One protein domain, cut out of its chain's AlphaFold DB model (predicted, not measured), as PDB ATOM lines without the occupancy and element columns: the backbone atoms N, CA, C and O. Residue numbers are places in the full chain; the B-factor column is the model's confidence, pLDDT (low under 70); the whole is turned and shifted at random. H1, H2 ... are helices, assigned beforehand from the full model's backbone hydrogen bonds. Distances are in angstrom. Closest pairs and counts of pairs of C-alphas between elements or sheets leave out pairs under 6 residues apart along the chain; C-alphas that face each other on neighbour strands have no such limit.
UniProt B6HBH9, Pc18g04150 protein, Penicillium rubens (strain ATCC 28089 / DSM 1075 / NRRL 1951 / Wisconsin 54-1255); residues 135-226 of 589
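Overview. This is residues 135 to 226 of the 589 residues of the protein "Pc18g04150 protein" of Penicillium rubens (strain ATCC 28089 / DSM 1075 / NRRL 1951 / Wisconsin 54-1255) (UniProt B6HBH9). One long, straight helix, H1, runs nearly the whole length of a rod, and the rest of the printed part folds back beside it as a loose run of loops and short helices. H2 and H3 lie near the last residues of H1, H4 lies farther back along it, and H5 comes back to its first residues; residues 209 to 219, most of them in H4, stick out. The printed part has 92 residues with five named helices, H1 to H5 in that order along the chain, and no named strand; the class is all helix. The whole is only just loose, close to extended, with a radius of gyration of the C-alphas of 18.1 A, and its C-alphas span 58 by 22 by 18 A.

Arrangement. H1, residues 135 to 170, is the longest helix. H5, residues 223 to 226, only just touches H1, with 3 pairs of C-alphas within 8 A, the closest being those of Leu 135 and Leu 223 at 6.5 A; of H1, residues 135 to 138 alone take part. H4, residues 208 to 214, is close to H1 but not clearly touching; their closest C-alphas, of Leu 150 and Glu 208, are 7.7 A apart. H1 and H4 run opposite ways at a steep tilt of 68 degrees, only just short of about perpendicular. H3, residues 193 to 196, is close to H1 but not clearly touching, with the closest C-alphas, of Phe 164 and Arg 193, 6.7 A apart. H2, residues 174 to 177, is also close to H1 but not clearly touching, with the closest C-alphas, of Met 167 and Leu 174, 7.6 A apart. H2 and H3 only just touch, with 3 pairs of C-alphas within 8 A, the closest being those of Leu 174 and Ala 196 at 7.1 A. H4 touches no helix; it is apart from H2, H3 and H5. In H1 and H4 every O i to N i+4 pair is within hydrogen-bond range; H2, H3 and H5 are too short for such a pair, and each has its 1 O i to N i+3 pair within range.

Along the chain. H1 measures 52.0 A from C-alpha 135 at (-2.553, 7.160, 28.465) to C-alpha 170 at (-32.908, 38.045, -0.328). H4, seven residues, measures 9.8 A from first to last C-alpha. H2, H3 and H5 have four residues each, and H5 ends at C-alpha 226, at (-11.101, 0.815, 30.912).

Size, cuts and confidence. The C-alphas of Leu 135 and Arg 188 are the two farthest apart, at 57.7 A, while those of Leu 135 and Asn 226, the first and last printed, are 10.9 A apart. The printed part has no cut. The links H2 to H3 and H3 to H4 are long, with 15 and 11 residues. The mean pLDDT of the printed part is 79.3; residues 181 to 190 and 216 to 221 are under 70.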
ATOM      1  N   LEU A 135      -1.581   6.166  27.982       88.19
ATOM      2  CA  LEU A 135      -2.553   7.160  28.465       88.19
ATOM      3  C   LEU A 135      -2.286   8.562  27.891       88.19
ATOM      4  O   LEU A 135      -3.193   9.203  27.368       88.19
ATOM      5  N   LEU A 136      -1.031   9.025  27.918       89.56
ATOM      6  CA  LEU A 136      -0.657  10.351  27.413       89.56
ATOM      7  C   LEU A 136      -0.795  10.477  25.885       89.56
ATOM      8  O   LEU A 136      -1.120  11.553  25.380       89.56
ATOM      9  N   LYS A 137      -0.549   9.394  25.136       89.25
ATOM     10  CA  LYS A 137      -0.811   9.352  23.688       89.25
ATOM     11  C   LYS A 137      -2.303   9.422  23.399       89.25
ATOM     12  O   LYS A 137      -2.705  10.187  22.529       89.25
ATOM     13  N   GLU A 138      -3.095   8.637  24.121       87.31
ATOM     14  CA  GLU A 138      -4.541   8.614  23.964       87.31
ATOM     15  C   GLU A 138      -5.161   9.985  24.270       87.31
ATOM     16  O   GLU A 138      -5.925  10.488  23.451       87.31
ATOM     17  N   GLU A 139      -4.776  10.638  25.367       87.19
ATOM     18  CA  GLU A 139      -5.251  11.988  25.697       87.19
ATOM     19  C   GLU A 139      -4.902  13.000  24.588       87.19
ATOM     20  O   GLU A 139      -5.750  13.780  24.153       87.19
ATOM     21  N   ALA A 140      -3.686  12.936  24.034       86.75
ATOM     22  CA  ALA A 140      -3.295  13.778  22.901       86.75
ATOM     23  C   ALA A 140      -4.089  13.469  21.611       86.75
ATOM     24  O   ALA A 140      -4.358  14.376  20.813       86.75
ATOM     25  N   GLU A 141      -4.490  12.213  21.388       89.38
ATOM     26  CA  GLU A 141      -5.364  11.817  20.278       89.38
ATOM     27  C   GLU A 141      -6.817  12.275  20.493       89.38
ATOM     28  O   GLU A 141      -7.427  12.791  19.547       89.38
ATOM     29  N   TRP A 142      -7.355  12.196  21.715       85.06
ATOM     30  CA  TRP A 142      -8.670  12.745  22.070       85.06
ATOM     31  C   TRP A 142      -8.703  14.271  21.956       85.06
ATOM     32  O   TRP A 142      -9.601  14.800  21.298       85.06
ATOM     33  N   GLU A 143      -7.701  14.984  22.473       87.44
ATOM     34  CA  GLU A 143      -7.602  16.444  22.351       87.44
ATOM     35  C   GLU A 143      -7.501  16.874  20.872       87.44
ATOM     36  O   GLU A 143      -8.167  17.815  20.424       87.44
ATOM     37  N   SER A 144      -6.719  16.145  20.067       89.38
ATOM     38  CA  SER A 144      -6.627  16.342  18.613       89.38
ATOM     39  C   SER A 144      -7.973  16.105  17.910       89.38
ATOM     40  O   SER A 144      -8.414  16.921  17.090       89.38
ATOM     41  N   ARG A 145      -8.684  15.029  18.273       89.81
ATOM     42  CA  ARG A 145     -10.017  14.689  17.752       89.81
ATOM     43  C   ARG A 145     -11.060  15.743  18.128       89.81
ATOM     44  O   ARG A 145     -11.821  16.168  17.257       89.81
ATOM     45  N   GLN A 146     -11.058  16.215  19.373       88.56
ATOM     46  CA  GLN A 146     -11.924  17.287  19.864       88.56
ATOM     47  C   GLN A 146     -11.668  18.594  19.106       88.56
ATOM     48  O   GLN A 146     -12.605  19.160  18.542       88.56
ATOM     49  N   ARG A 147     -10.406  19.032  18.985       89.88
ATOM     50  CA  ARG A 147     -10.020  20.213  18.184       89.88
ATOM     51  C   ARG A 147     -10.434  20.089  16.714       89.88
ATOM     52  O   ARG A 147     -10.853  21.077  16.107       89.88
ATOM     53  N   SER A 148     -10.341  18.892  16.135       94.12
ATOM     54  CA  SER A 148     -10.759  18.618  14.755       94.12
ATOM     55  C   SER A 148     -12.278  18.748  14.577       94.12
ATOM     56  O   SER A 148     -12.737  19.478  13.693       94.12
ATOM     57  N   LEU A 149     -13.068  18.127  15.461       92.25
ATOM     58  CA  LEU A 149     -14.533  18.232  15.468       92.25
ATOM     59  C   LEU A 149     -14.996  19.678  15.701       92.25
ATOM     60  O   LEU A 149     -15.817  20.193  14.944       92.25
ATOM     61  N   LEU A 150     -14.403  20.361  16.678       91.50
ATOM     62  CA  LEU A 150     -14.609  21.778  16.978       91.50
ATOM     63  C   LEU A 150     -14.373  22.675  15.752       91.50
ATOM     64  O   LEU A 150     -15.174  23.567  15.468       91.50
ATOM     65  N   ASN A 151     -13.297  22.434  14.999       93.12
ATOM     66  CA  ASN A 151     -13.004  23.154  13.759       93.12
ATOM     67  C   ASN A 151     -14.067  22.869  12.680       93.12
ATOM     68  O   ASN A 151     -14.568  23.801  12.053       93.12
ATOM     69  N   GLN A 152     -14.491  21.610  12.508       95.12
ATOM     70  CA  GLN A 152     -15.582  21.269  11.585       95.12
ATOM     71  C   GLN A 152     -16.918  21.926  11.970       95.12
ATOM     72  O   GLN A 152     -17.671  22.331  11.084       95.12
ATOM     73  N   ILE A 153     -17.222  22.051  13.265       93.06
ATOM     74  CA  ILE A 153     -18.431  22.735  13.745       93.06
ATOM     75  C   ILE A 153     -18.329  24.242  13.465       93.06
ATOM     76  O   ILE A 153     -19.201  24.786  12.794       93.06
ATOM     77  N   LYS A 154     -17.216  24.893  13.830       91.44
ATOM     78  CA  LYS A 154     -16.977  26.322  13.539       91.44
ATOM     79  C   LYS A 154     -17.021  26.639  12.032       91.44
ATOM     80  O   LYS A 154     -17.521  27.691  11.636       91.44
ATOM     81  N   GLN A 155     -16.573  25.718  11.174       93.19
ATOM     82  CA  GLN A 155     -16.732  25.826   9.716       93.19
ATOM     83  C   GLN A 155     -18.202  25.722   9.275       93.19
ATOM     84  O   GLN A 155     -18.644  26.520   8.446       93.19
ATOM     85  N   LYS A 156     -18.978  24.787   9.842       92.12
ATOM     86  CA  LYS A 156     -20.427  24.677   9.590       92.12
ATOM     87  C   LYS A 156     -21.168  25.936  10.044       92.12
ATOM     88  O   LYS A 156     -21.974  26.447   9.275       92.12
ATOM     89  N   ASP A 157     -20.846  26.493  11.209       91.94
ATOM     90  CA  ASP A 157     -21.452  27.731  11.720       91.94
ATOM     91  C   ASP A 157     -21.136  28.966  10.880       91.94
ATOM     92  O   ASP A 157     -21.987  29.846  10.729       91.94
ATOM     93  N   TYR A 158     -19.931  29.031  10.308       92.75
ATOM     94  CA  TYR A 158     -19.576  30.071   9.349       92.75
ATOM     95  C   TYR A 158     -20.411  29.954   8.063       92.75
ATOM     96  O   TYR A 158     -20.941  30.956   7.579       92.75
ATOM     97  N   VAL A 159     -20.591  28.737   7.536       94.06
ATOM     98  CA  VAL A 159     -21.432  28.485   6.351       94.06
ATOM     99  C   VAL A 159     -22.913  28.750   6.644       94.06
ATOM    100  O   VAL A 159     -23.568  29.409   5.839       94.06
ATOM    101  N   LEU A 160     -23.429  28.317   7.798       89.19
ATOM    102  CA  LEU A 160     -24.792  28.610   8.256       89.19
ATOM    103  C   LEU A 160     -25.000  30.115   8.439       89.19
ATOM    104  O   LEU A 160     -25.983  30.653   7.944       89.19
ATOM    105  N   GLY A 161     -24.044  30.819   9.052       88.12
ATOM    106  CA  GLY A 161     -24.044  32.280   9.127       88.12
ATOM    107  C   GLY A 161     -24.154  32.915   7.744       88.12
ATOM    108  O   GLY A 161     -25.092  33.657   7.489       88.12
ATOM    109  N   LYS A 162     -23.280  32.533   6.805       90.44
ATOM    110  CA  LYS A 162     -23.307  33.044   5.422       90.44
ATOM    111  C   LYS A 162     -24.548  32.622   4.624       90.44
ATOM    112  O   LYS A 162     -24.844  33.261   3.614       90.44
ATOM    113  N   LEU A 163     -25.270  31.581   5.041       88.94
ATOM    114  CA  LEU A 163     -26.572  31.208   4.486       88.94
ATOM    115  C   LEU A 163     -27.693  32.091   5.052       88.94
ATOM    116  O   LEU A 163     -28.495  32.602   4.274       88.94
ATOM    117  N   PHE A 164     -27.715  32.332   6.366       84.75
ATOM    118  CA  PHE A 164     -28.687  33.223   7.007       84.75
ATOM    119  C   PHE A 164     -28.499  34.685   6.582       84.75
ATOM    120  O   PHE A 164     -29.483  35.312   6.197       84.75
ATOM    121  N   ASP A 165     -27.255  35.178   6.513       86.44
ATOM    122  CA  ASP A 165     -26.911  36.485   5.929       86.44
ATOM    123  C   ASP A 165     -27.548  36.634   4.531       86.44
ATOM    124  O   ASP A 165     -28.172  37.645   4.208       86.44
ATOM    125  N   LYS A 166     -27.422  35.594   3.691       87.69
ATOM    126  CA  LYS A 166     -27.985  35.581   2.335       87.69
ATOM    127  C   LYS A 166     -29.509  35.549   2.344       87.69
ATOM    128  O   LYS A 166     -30.108  36.331   1.611       87.69
ATOM    129  N   MET A 167     -30.132  34.694   3.156       84.00
ATOM    130  CA  MET A 167     -31.593  34.643   3.297       84.00
ATOM    131  C   MET A 167     -32.164  36.010   3.681       84.00
ATOM    132  O   MET A 167     -33.113  36.465   3.043       84.00
ATOM    133  N   GLU A 168     -31.538  36.702   4.637       82.50
ATOM    134  CA  GLU A 168     -31.938  38.045   5.059       82.50
ATOM    135  C   GLU A 168     -31.776  39.069   3.919       82.50
ATOM    136  O   GLU A 168     -32.725  39.793   3.620       82.50
ATOM    137  N   THR A 169     -30.652  39.063   3.182       85.69
ATOM    138  CA  THR A 169     -30.476  39.956   2.009       85.69
ATOM    139  C   THR A 169     -31.425  39.673   0.837       85.69
ATOM    140  O   THR A 169     -31.690  40.576   0.046       85.69
ATOM    141  N   ILE A 170     -31.939  38.446   0.710       84.88
ATOM    142  CA  ILE A 170     -32.908  38.045  -0.328       84.88
ATOM    143  C   ILE A 170     -34.360  38.276   0.151       84.88
ATOM    144  O   ILE A 170     -35.292  38.238  -0.650       84.88
ATOM    145  N   GLY A 171     -34.572  38.563   1.442       75.69
ATOM    146  CA  GLY A 171     -35.897  38.779   2.036       75.69
ATOM    147  C   GLY A 171     -36.649  37.493   2.402       75.69
ATOM    148  O   GLY A 171     -37.868  37.524   2.569       75.69
ATOM    149  N   VAL A 172     -35.950  36.360   2.528       79.06
ATOM    150  CA  VAL A 172     -36.540  35.071   2.922       79.06
ATOM    151  C   VAL A 172     -36.661  35.011   4.447       79.06
ATOM    152  O   VAL A 172     -35.672  34.804   5.147       79.06
ATOM    153  N   ASP A 173     -37.880  35.169   4.970       75.44
ATOM    154  CA  ASP A 173     -38.165  35.056   6.408       75.44
ATOM    155  C   ASP A 173     -37.761  33.676   6.952       75.44
ATOM    156  O   ASP A 173     -38.290  32.654   6.503       75.44
ATOM    157  N   LEU A 174     -36.881  33.633   7.961       75.44
ATOM    158  CA  LEU A 174     -36.473  32.386   8.617       75.44
ATOM    159  C   LEU A 174     -37.678  31.635   9.210       75.44
ATOM    160  O   LEU A 174     -37.666  30.404   9.232       75.44
ATOM    161  N   GLY A 175     -38.750  32.337   9.601       71.00
ATOM    162  CA  GLY A 175     -40.008  31.722  10.042       71.00
ATOM    163  C   GLY A 175     -40.736  30.899   8.971       71.00
ATOM    164  O   GLY A 175     -41.590  30.087   9.313       71.00
ATOM    165  N   SER A 176     -40.409  31.063   7.684       76.06
ATOM    166  CA  SER A 176     -40.930  30.202   6.608       76.06
ATOM    167  C   SER A 176     -40.177  28.871   6.477       76.06
ATOM    168  O   SER A 176     -40.773  27.871   6.087       76.06
ATOM    169  N   VAL A 177     -38.889  28.845   6.840       78.31
ATOM    170  CA  VAL A 177     -38.026  27.650   6.785       78.31
ATOM    171  C   VAL A 177     -38.054  26.878   8.109       78.31
ATOM    172  O   VAL A 177     -37.956  25.654   8.115       78.31
ATOM    173  N   PHE A 178     -38.252  27.579   9.229       77.25
ATOM    174  CA  PHE A 178     -38.325  27.004  10.572       77.25
ATOM    175  C   PHE A 178     -39.669  27.349  11.235       77.25
ATOM    176  O   PHE A 178     -39.753  28.340  11.967       77.25
ATOM    177  N   PRO A 179     -40.726  26.532  11.039       73.56
ATOM    178  CA  PRO A 179     -42.046  26.778  11.624       73.56
ATOM    179  C   PRO A 179     -42.031  26.968  13.149       73.56
ATOM    180  O   PRO A 179     -42.786  27.786  13.668       73.56
ATOM    181  N   SER A 180     -41.121  26.300  13.866       70.44
ATOM    182  CA  SER A 180     -40.933  26.469  15.317       70.44
ATOM    183  C   SER A 180     -40.503  27.886  15.724       70.44
ATOM    184  O   SER A 180     -40.833  28.327  16.821       70.44
ATOM    185  N   ALA A 181     -39.804  28.621  14.850       66.62
ATOM    186  CA  ALA A 181     -39.438  30.023  15.074       66.62
ATOM    187  C   ALA A 181     -40.545  31.005  14.637       66.62
ATOM    188  O   ALA A 181     -40.581  32.145  15.105       66.62
ATOM    189  N   ALA A 182     -41.482  30.578  13.779       61.41
ATOM    190  CA  ALA A 182     -42.540  31.429  13.222       61.41
ATOM    191  C   ALA A 182     -43.487  32.029  14.280       61.41
ATOM    192  O   ALA A 182     -44.115  33.059  14.027       61.41
ATOM    193  N   GLY A 183     -43.561  31.426  15.473       61.56
ATOM    194  CA  GLY A 183     -44.304  31.962  16.619       61.56
ATOM    195  C   GLY A 183     -43.789  33.316  17.131       61.56
ATOM    196  O   GLY A 183     -44.528  34.031  17.800       61.56
ATOM    197  N   SER A 184     -42.564  33.720  16.774       58.56
ATOM    198  CA  SER A 184     -41.945  34.980  17.219       58.56
ATOM    199  C   SER A 184     -42.382  36.233  16.432       58.56
ATOM    200  O   SER A 184     -41.778  37.298  16.587       58.56
ATOM    201  N   ARG A 185     -43.407  36.144  15.572       60.06
ATOM    202  CA  ARG A 185     -43.885  37.248  14.712       60.06
ATOM    203  C   ARG A 185     -44.628  38.344  15.495       60.06
ATOM    204  O   ARG A 185     -45.850  38.451  15.441       60.06
ATOM    205  N   THR A 186     -43.879  39.207  16.177       54.34
ATOM    206  CA  THR A 186     -44.411  40.373  16.913       54.34
ATOM    207  C   THR A 186     -44.640  41.612  16.036       54.34
ATOM    208  O   THR A 186     -45.376  42.515  16.425       54.34
ATOM    209  N   SER A 187     -44.037  41.685  14.841       50.91
ATOM    210  CA  SER A 187     -44.290  42.751  13.858       50.91
ATOM    211  C   SER A 187     -43.929  42.321  12.426       50.91
ATOM    212  O   SER A 187     -43.461  41.209  12.203       50.91
ATOM    213  N   ARG A 188     -44.144  43.204  11.437       58.66
ATOM    214  CA  ARG A 188     -43.886  42.981   9.994       58.66
ATOM    215  C   ARG A 188     -42.387  43.017   9.621       58.66
ATOM    216  O   ARG A 188     -42.003  43.711   8.682       58.66
ATOM    217  N   LYS A 189     -41.540  42.308  10.365       61.19
ATOM    218  CA  LYS A 189     -40.103  42.132  10.092       61.19
ATOM    219  C   LYS A 189     -39.789  40.640   9.976       61.19
ATOM    220  O   LYS A 189     -40.451  39.832  10.621       61.19
ATOM    221  N   ALA A 190     -38.805  40.289   9.149       64.62
ATOM    222  CA  ALA A 190     -38.276  38.927   9.100       64.62
ATOM    223  C   ALA A 190     -37.626  38.569  10.445       64.62
ATOM    224  O   ALA A 190     -37.051  39.442  11.101       64.62
ATOM    225  N   ILE A 191     -37.724  37.303  10.852       71.19
ATOM    226  CA  ILE A 191     -37.120  36.825  12.102       71.19
ATOM    227  C   ILE A 191     -35.598  36.761  11.923       71.19
ATOM    228  O   ILE A 191     -35.109  36.060  11.036       71.19
ATOM    229  N   THR A 192     -34.847  37.472  12.765       73.62
ATOM    230  CA  THR A 192     -33.374  37.496  12.691       73.62
ATOM    231  C   THR A 192     -32.761  36.178  13.179       73.62
ATOM    232  O   THR A 192     -33.377  35.443  13.958       73.62
ATOM    233  N   ARG A 193     -31.510  35.875  12.787       78.25
ATOM    234  CA  ARG A 193     -30.801  34.653  13.238       78.25
ATOM    235  C   ARG A 193     -30.813  34.507  14.768       78.25
ATOM    236  O   ARG A 193     -31.052  33.414  15.274       78.25
ATOM    237  N   THR A 194     -30.597  35.602  15.498       77.50
ATOM    238  CA  THR A 194     -30.540  35.640  16.972       77.50
ATOM    239  C   THR A 194     -31.903  35.413  17.636       77.50
ATOM    240  O   THR A 194     -31.972  34.962  18.779       77.50
ATOM    241  N   GLU A 195     -33.002  35.703  16.939       77.56
ATOM    242  CA  GLU A 195     -34.354  35.374  17.396       77.56
ATOM    243  C   GLU A 195     -34.686  33.910  17.081       77.56
ATOM    244  O   GLU A 195     -35.107  33.182  17.976       77.56
ATOM    245  N   ALA A 196     -34.400  33.441  15.860       75.75
ATOM    246  CA  ALA A 196     -34.607  32.047  15.457       75.75
ATOM    247  C   ALA A 196     -33.799  31.045  16.311       75.75
ATOM    248  O   ALA A 196     -34.314  29.983  16.666       75.75
ATOM    249  N   ALA A 197     -32.575  31.407  16.711       81.56
ATOM    250  CA  ALA A 197     -31.712  30.614  17.593       81.56
ATOM    251  C   ALA A 197     -32.356  30.259  18.949       81.56
ATOM    252  O   ALA A 197     -32.046  29.211  19.512       81.56
ATOM    253  N   LYS A 198     -33.293  31.076  19.453       80.69
ATOM    254  CA  LYS A 198     -34.016  30.815  20.713       80.69
ATOM    255  C   LYS A 198     -35.041  29.684  20.595       80.69
ATOM    256  O   LYS A 198     -35.401  29.085  21.601       80.69
ATOM    257  N   PHE A 199     -35.507  29.398  19.378       75.31
ATOM    258  CA  PHE A 199     -36.512  28.368  19.089       75.31
ATOM    259  C   PHE A 199     -35.911  27.115  18.431       75.31
ATOM    260  O   PHE A 199     -36.583  26.090  18.334       75.31
ATOM    261  N   VAL A 200     -34.653  27.182  17.975       81.75
ATOM    262  CA  VAL A 200     -33.929  26.079  17.329       81.75
ATOM    263  C   VAL A 200     -32.455  26.110  17.771       81.75
ATOM    264  O   VAL A 200     -31.671  26.885  17.219       81.75
ATOM    265  N   LYS A 201     -32.045  25.242  18.722       77.94
ATOM    266  CA  LYS A 201     -30.659  25.197  19.271       77.94
ATOM    267  C   LYS A 201     -29.589  25.048  18.166       77.94
ATOM    268  O   LYS A 201     -28.491  25.556  18.322       77.94
ATOM    269  N   GLY A 202     -29.929  24.450  17.017       76.25
ATOM    270  CA  GLY A 202     -29.053  24.319  15.836       76.25
ATOM    271  C   GLY A 202     -28.941  25.538  14.896       76.25
ATOM    272  O   GLY A 202     -28.333  25.408  13.837       76.25
ATOM    273  N   ILE A 203     -29.541  26.692  15.218       79.25
ATOM    274  CA  ILE A 203     -29.339  27.968  14.487       79.25
ATOM    275  C   ILE A 203     -28.343  28.886  15.222       79.25
ATOM    276  O   ILE A 203     -27.677  29.725  14.595       79.25
ATOM    277  N   ALA A 204     -28.220  28.714  16.542       83.50
ATOM    278  CA  ALA A 204     -27.193  29.357  17.354       83.50
ATOM    279  C   ALA A 204     -25.785  28.981  16.847       83.50
ATOM    280  O   ALA A 204     -25.597  27.854  16.392       83.50
ATOM    281  N   PRO A 205     -24.796  29.891  16.895       84.94
ATOM    282  CA  PRO A 205     -23.391  29.509  16.766       84.94
ATOM    283  C   PRO A 205     -22.992  28.541  17.889       84.94
ATOM    284  O   PRO A 205     -23.464  28.690  19.017       84.94
ATOM    285  N   PHE A 206     -22.100  27.593  17.615       87.44
ATOM    286  CA  PHE A 206     -21.549  26.718  18.643       87.44
ATOM    287  C   PHE A 206     -20.597  27.478  19.573       87.44
ATOM    288  O   PHE A 206     -19.567  28.013  19.149       87.44
ATOM    289  N   GLU A 207     -20.919  27.465  20.862       85.94
ATOM    290  CA  GLU A 207     -20.090  28.023  21.921       85.94
ATOM    291  C   GLU A 207     -19.353  26.902  22.662       85.94
ATOM    292  O   GLU A 207     -19.931  26.046  23.324       85.94
ATOM    293  N   GLU A 208     -18.029  26.912  22.534       85.44
ATOM    294  CA  GLU A 208     -17.142  25.864  23.045       85.44
ATOM    295  C   GLU A 208     -17.151  25.763  24.574       85.44
ATOM    296  O   GLU A 208     -17.144  24.666  25.116       85.44
ATOM    297  N   GLN A 209     -17.213  26.900  25.272       83.75
ATOM    298  CA  GLN A 209     -17.138  26.948  26.735       83.75
ATOM    299  C   GLN A 209     -18.452  26.525  27.408       83.75
ATOM    300  O   GLN A 209     -18.424  25.885  28.456       83.75
ATOM    301  N   THR A 210     -19.603  26.828  26.800       84.44
ATOM    302  CA  THR A 210     -20.901  26.337  27.292       84.44
ATOM    303  C   THR A 210     -21.061  24.848  27.001       84.44
ATOM    304  O   THR A 210     -21.531  24.124  27.870       84.44
ATOM    305  N   TRP A 211     -20.579  24.355  25.852       84.12
ATOM    306  CA  TRP A 211     -20.521  22.915  25.582       84.12
ATOM    307  C   TRP A 211     -19.598  22.158  26.554       84.12
ATOM    308  O   TRP A 211     -19.996  21.110  27.062       84.12
ATOM    309  N   LEU A 212     -18.408  22.686  26.865       80.50
ATOM    310  CA  LEU A 212     -17.505  22.089  27.861       80.50
ATOM    311  C   LEU A 212     -18.139  22.039  29.261       80.50
ATOM    312  O   LEU A 212     -17.987  21.039  29.958       80.50
ATOM    313  N   ALA A 213     -18.898  23.068  29.649       80.69
ATOM    314  CA  ALA A 213     -19.654  23.075  30.902       80.69
ATOM    315  C   ALA A 213     -20.875  22.127  30.888       80.69
ATOM    316  O   ALA A 213     -21.173  21.520  31.914       80.69
ATOM    317  N   GLU A 214     -21.565  21.962  29.749       80.31
ATOM    318  CA  GLU A 214     -22.653  20.976  29.576       80.31
ATOM    319  C   GLU A 214     -22.129  19.517  29.561       80.31
ATOM    320  O   GLU A 214     -22.879  18.608  29.908       80.31
ATOM    321  N   THR A 215     -20.868  19.278  29.172       71.00
ATOM    322  CA  THR A 215     -20.337  17.937  28.817       71.00
ATOM    323  C   THR A 215     -19.143  17.504  29.686       71.00
ATOM    324  O   THR A 215     -18.260  16.783  29.229       71.00
ATOM    325  N   GLY A 216     -19.094  17.940  30.948       57.69
ATOM    326  CA  GLY A 216     -17.960  17.728  31.866       57.69
ATOM    327  C   GLY A 216     -17.667  16.280  32.303       57.69
ATOM    328  O   GLY A 216     -16.791  16.078  33.138       57.69
ATOM    329  N   VAL A 217     -18.371  15.279  31.762       55.34
ATOM    330  CA  VAL A 217     -18.113  13.845  31.974       55.34
ATOM    331  C   VAL A 217     -17.971  13.180  30.606       55.34
ATOM    332  O   VAL A 217     -18.928  13.121  29.834       55.34
ATOM    333  N   SER A 218     -16.767  12.702  30.290       52.47
ATOM    334  CA  SER A 218     -16.451  12.086  28.998       52.47
ATOM    335  C   SER A 218     -16.485  10.561  29.099       52.47
ATOM    336  O   SER A 218     -15.506   9.938  29.510       52.47
ATOM    337  N   GLU A 219     -17.589   9.944  28.671       53.09
ATOM    338  CA  GLU A 219     -17.670   8.495  28.416       53.09
ATOM    339  C   GLU A 219     -16.911   8.121  27.124       53.09
ATOM    340  O   GLU A 219     -17.469   7.634  26.136       53.09
ATOM    341  N   GLY A 220     -15.604   8.387  27.102       56.75
ATOM    342  CA  GLY A 220     -14.707   7.868  26.074       56.75
ATOM    343  C   GLY A 220     -14.524   6.358  26.237       56.75
ATOM    344  O   GLY A 220     -14.437   5.857  27.352       56.75
ATOM    345  N   ALA A 221     -14.421   5.613  25.136       59.19
ATOM    346  CA  ALA A 221     -13.984   4.218  25.168       59.19
ATOM    347  C   ALA A 221     -12.459   4.177  24.980       59.19
ATOM    348  O   ALA A 221     -11.989   4.276  23.845       59.19
ATOM    349  N   GLY A 222     -11.715   4.074  26.084       72.69
ATOM    350  CA  GLY A 222     -10.263   4.259  26.121       72.69
ATOM    351  C   GLY A 222      -9.570   3.471  27.230       72.69
ATOM    352  O   GLY A 222     -10.226   2.787  28.013       72.69
ATOM    353  N   LEU A 223      -8.243   3.569  27.324       78.56
ATOM    354  CA  LEU A 223      -7.452   2.954  28.394       78.56
ATOM    355  C   LEU A 223      -7.780   3.583  29.754       78.56
ATOM    356  O   LEU A 223      -7.966   2.856  30.722       78.56
ATOM    357  N   ALA A 224      -7.914   4.911  29.825       79.50
ATOM    358  CA  ALA A 224      -8.255   5.607  31.070       79.50
ATOM    359  C   ALA A 224      -9.605   5.142  31.647       79.50
ATOM    360  O   ALA A 224      -9.716   4.876  32.841       79.50
ATOM    361  N   THR A 225     -10.619   4.994  30.791       79.81
ATOM    362  CA  THR A 225     -11.960   4.552  31.199       79.81
ATOM    363  C   THR A 225     -12.068   3.040  31.356       79.81
ATOM    364  O   THR A 225     -12.825   2.595  32.207       79.81
ATOM    365  N   ASN A 226     -11.274   2.243  30.631       84.00
ATOM    366  CA  ASN A 226     -11.101   0.815  30.912       84.00
ATOM    367  C   ASN A 226     -10.507   0.603  32.308       84.00
ATOM    368  O   ASN A 226     -11.077  -0.162  33.074       84.00
TER     369      ASN A 226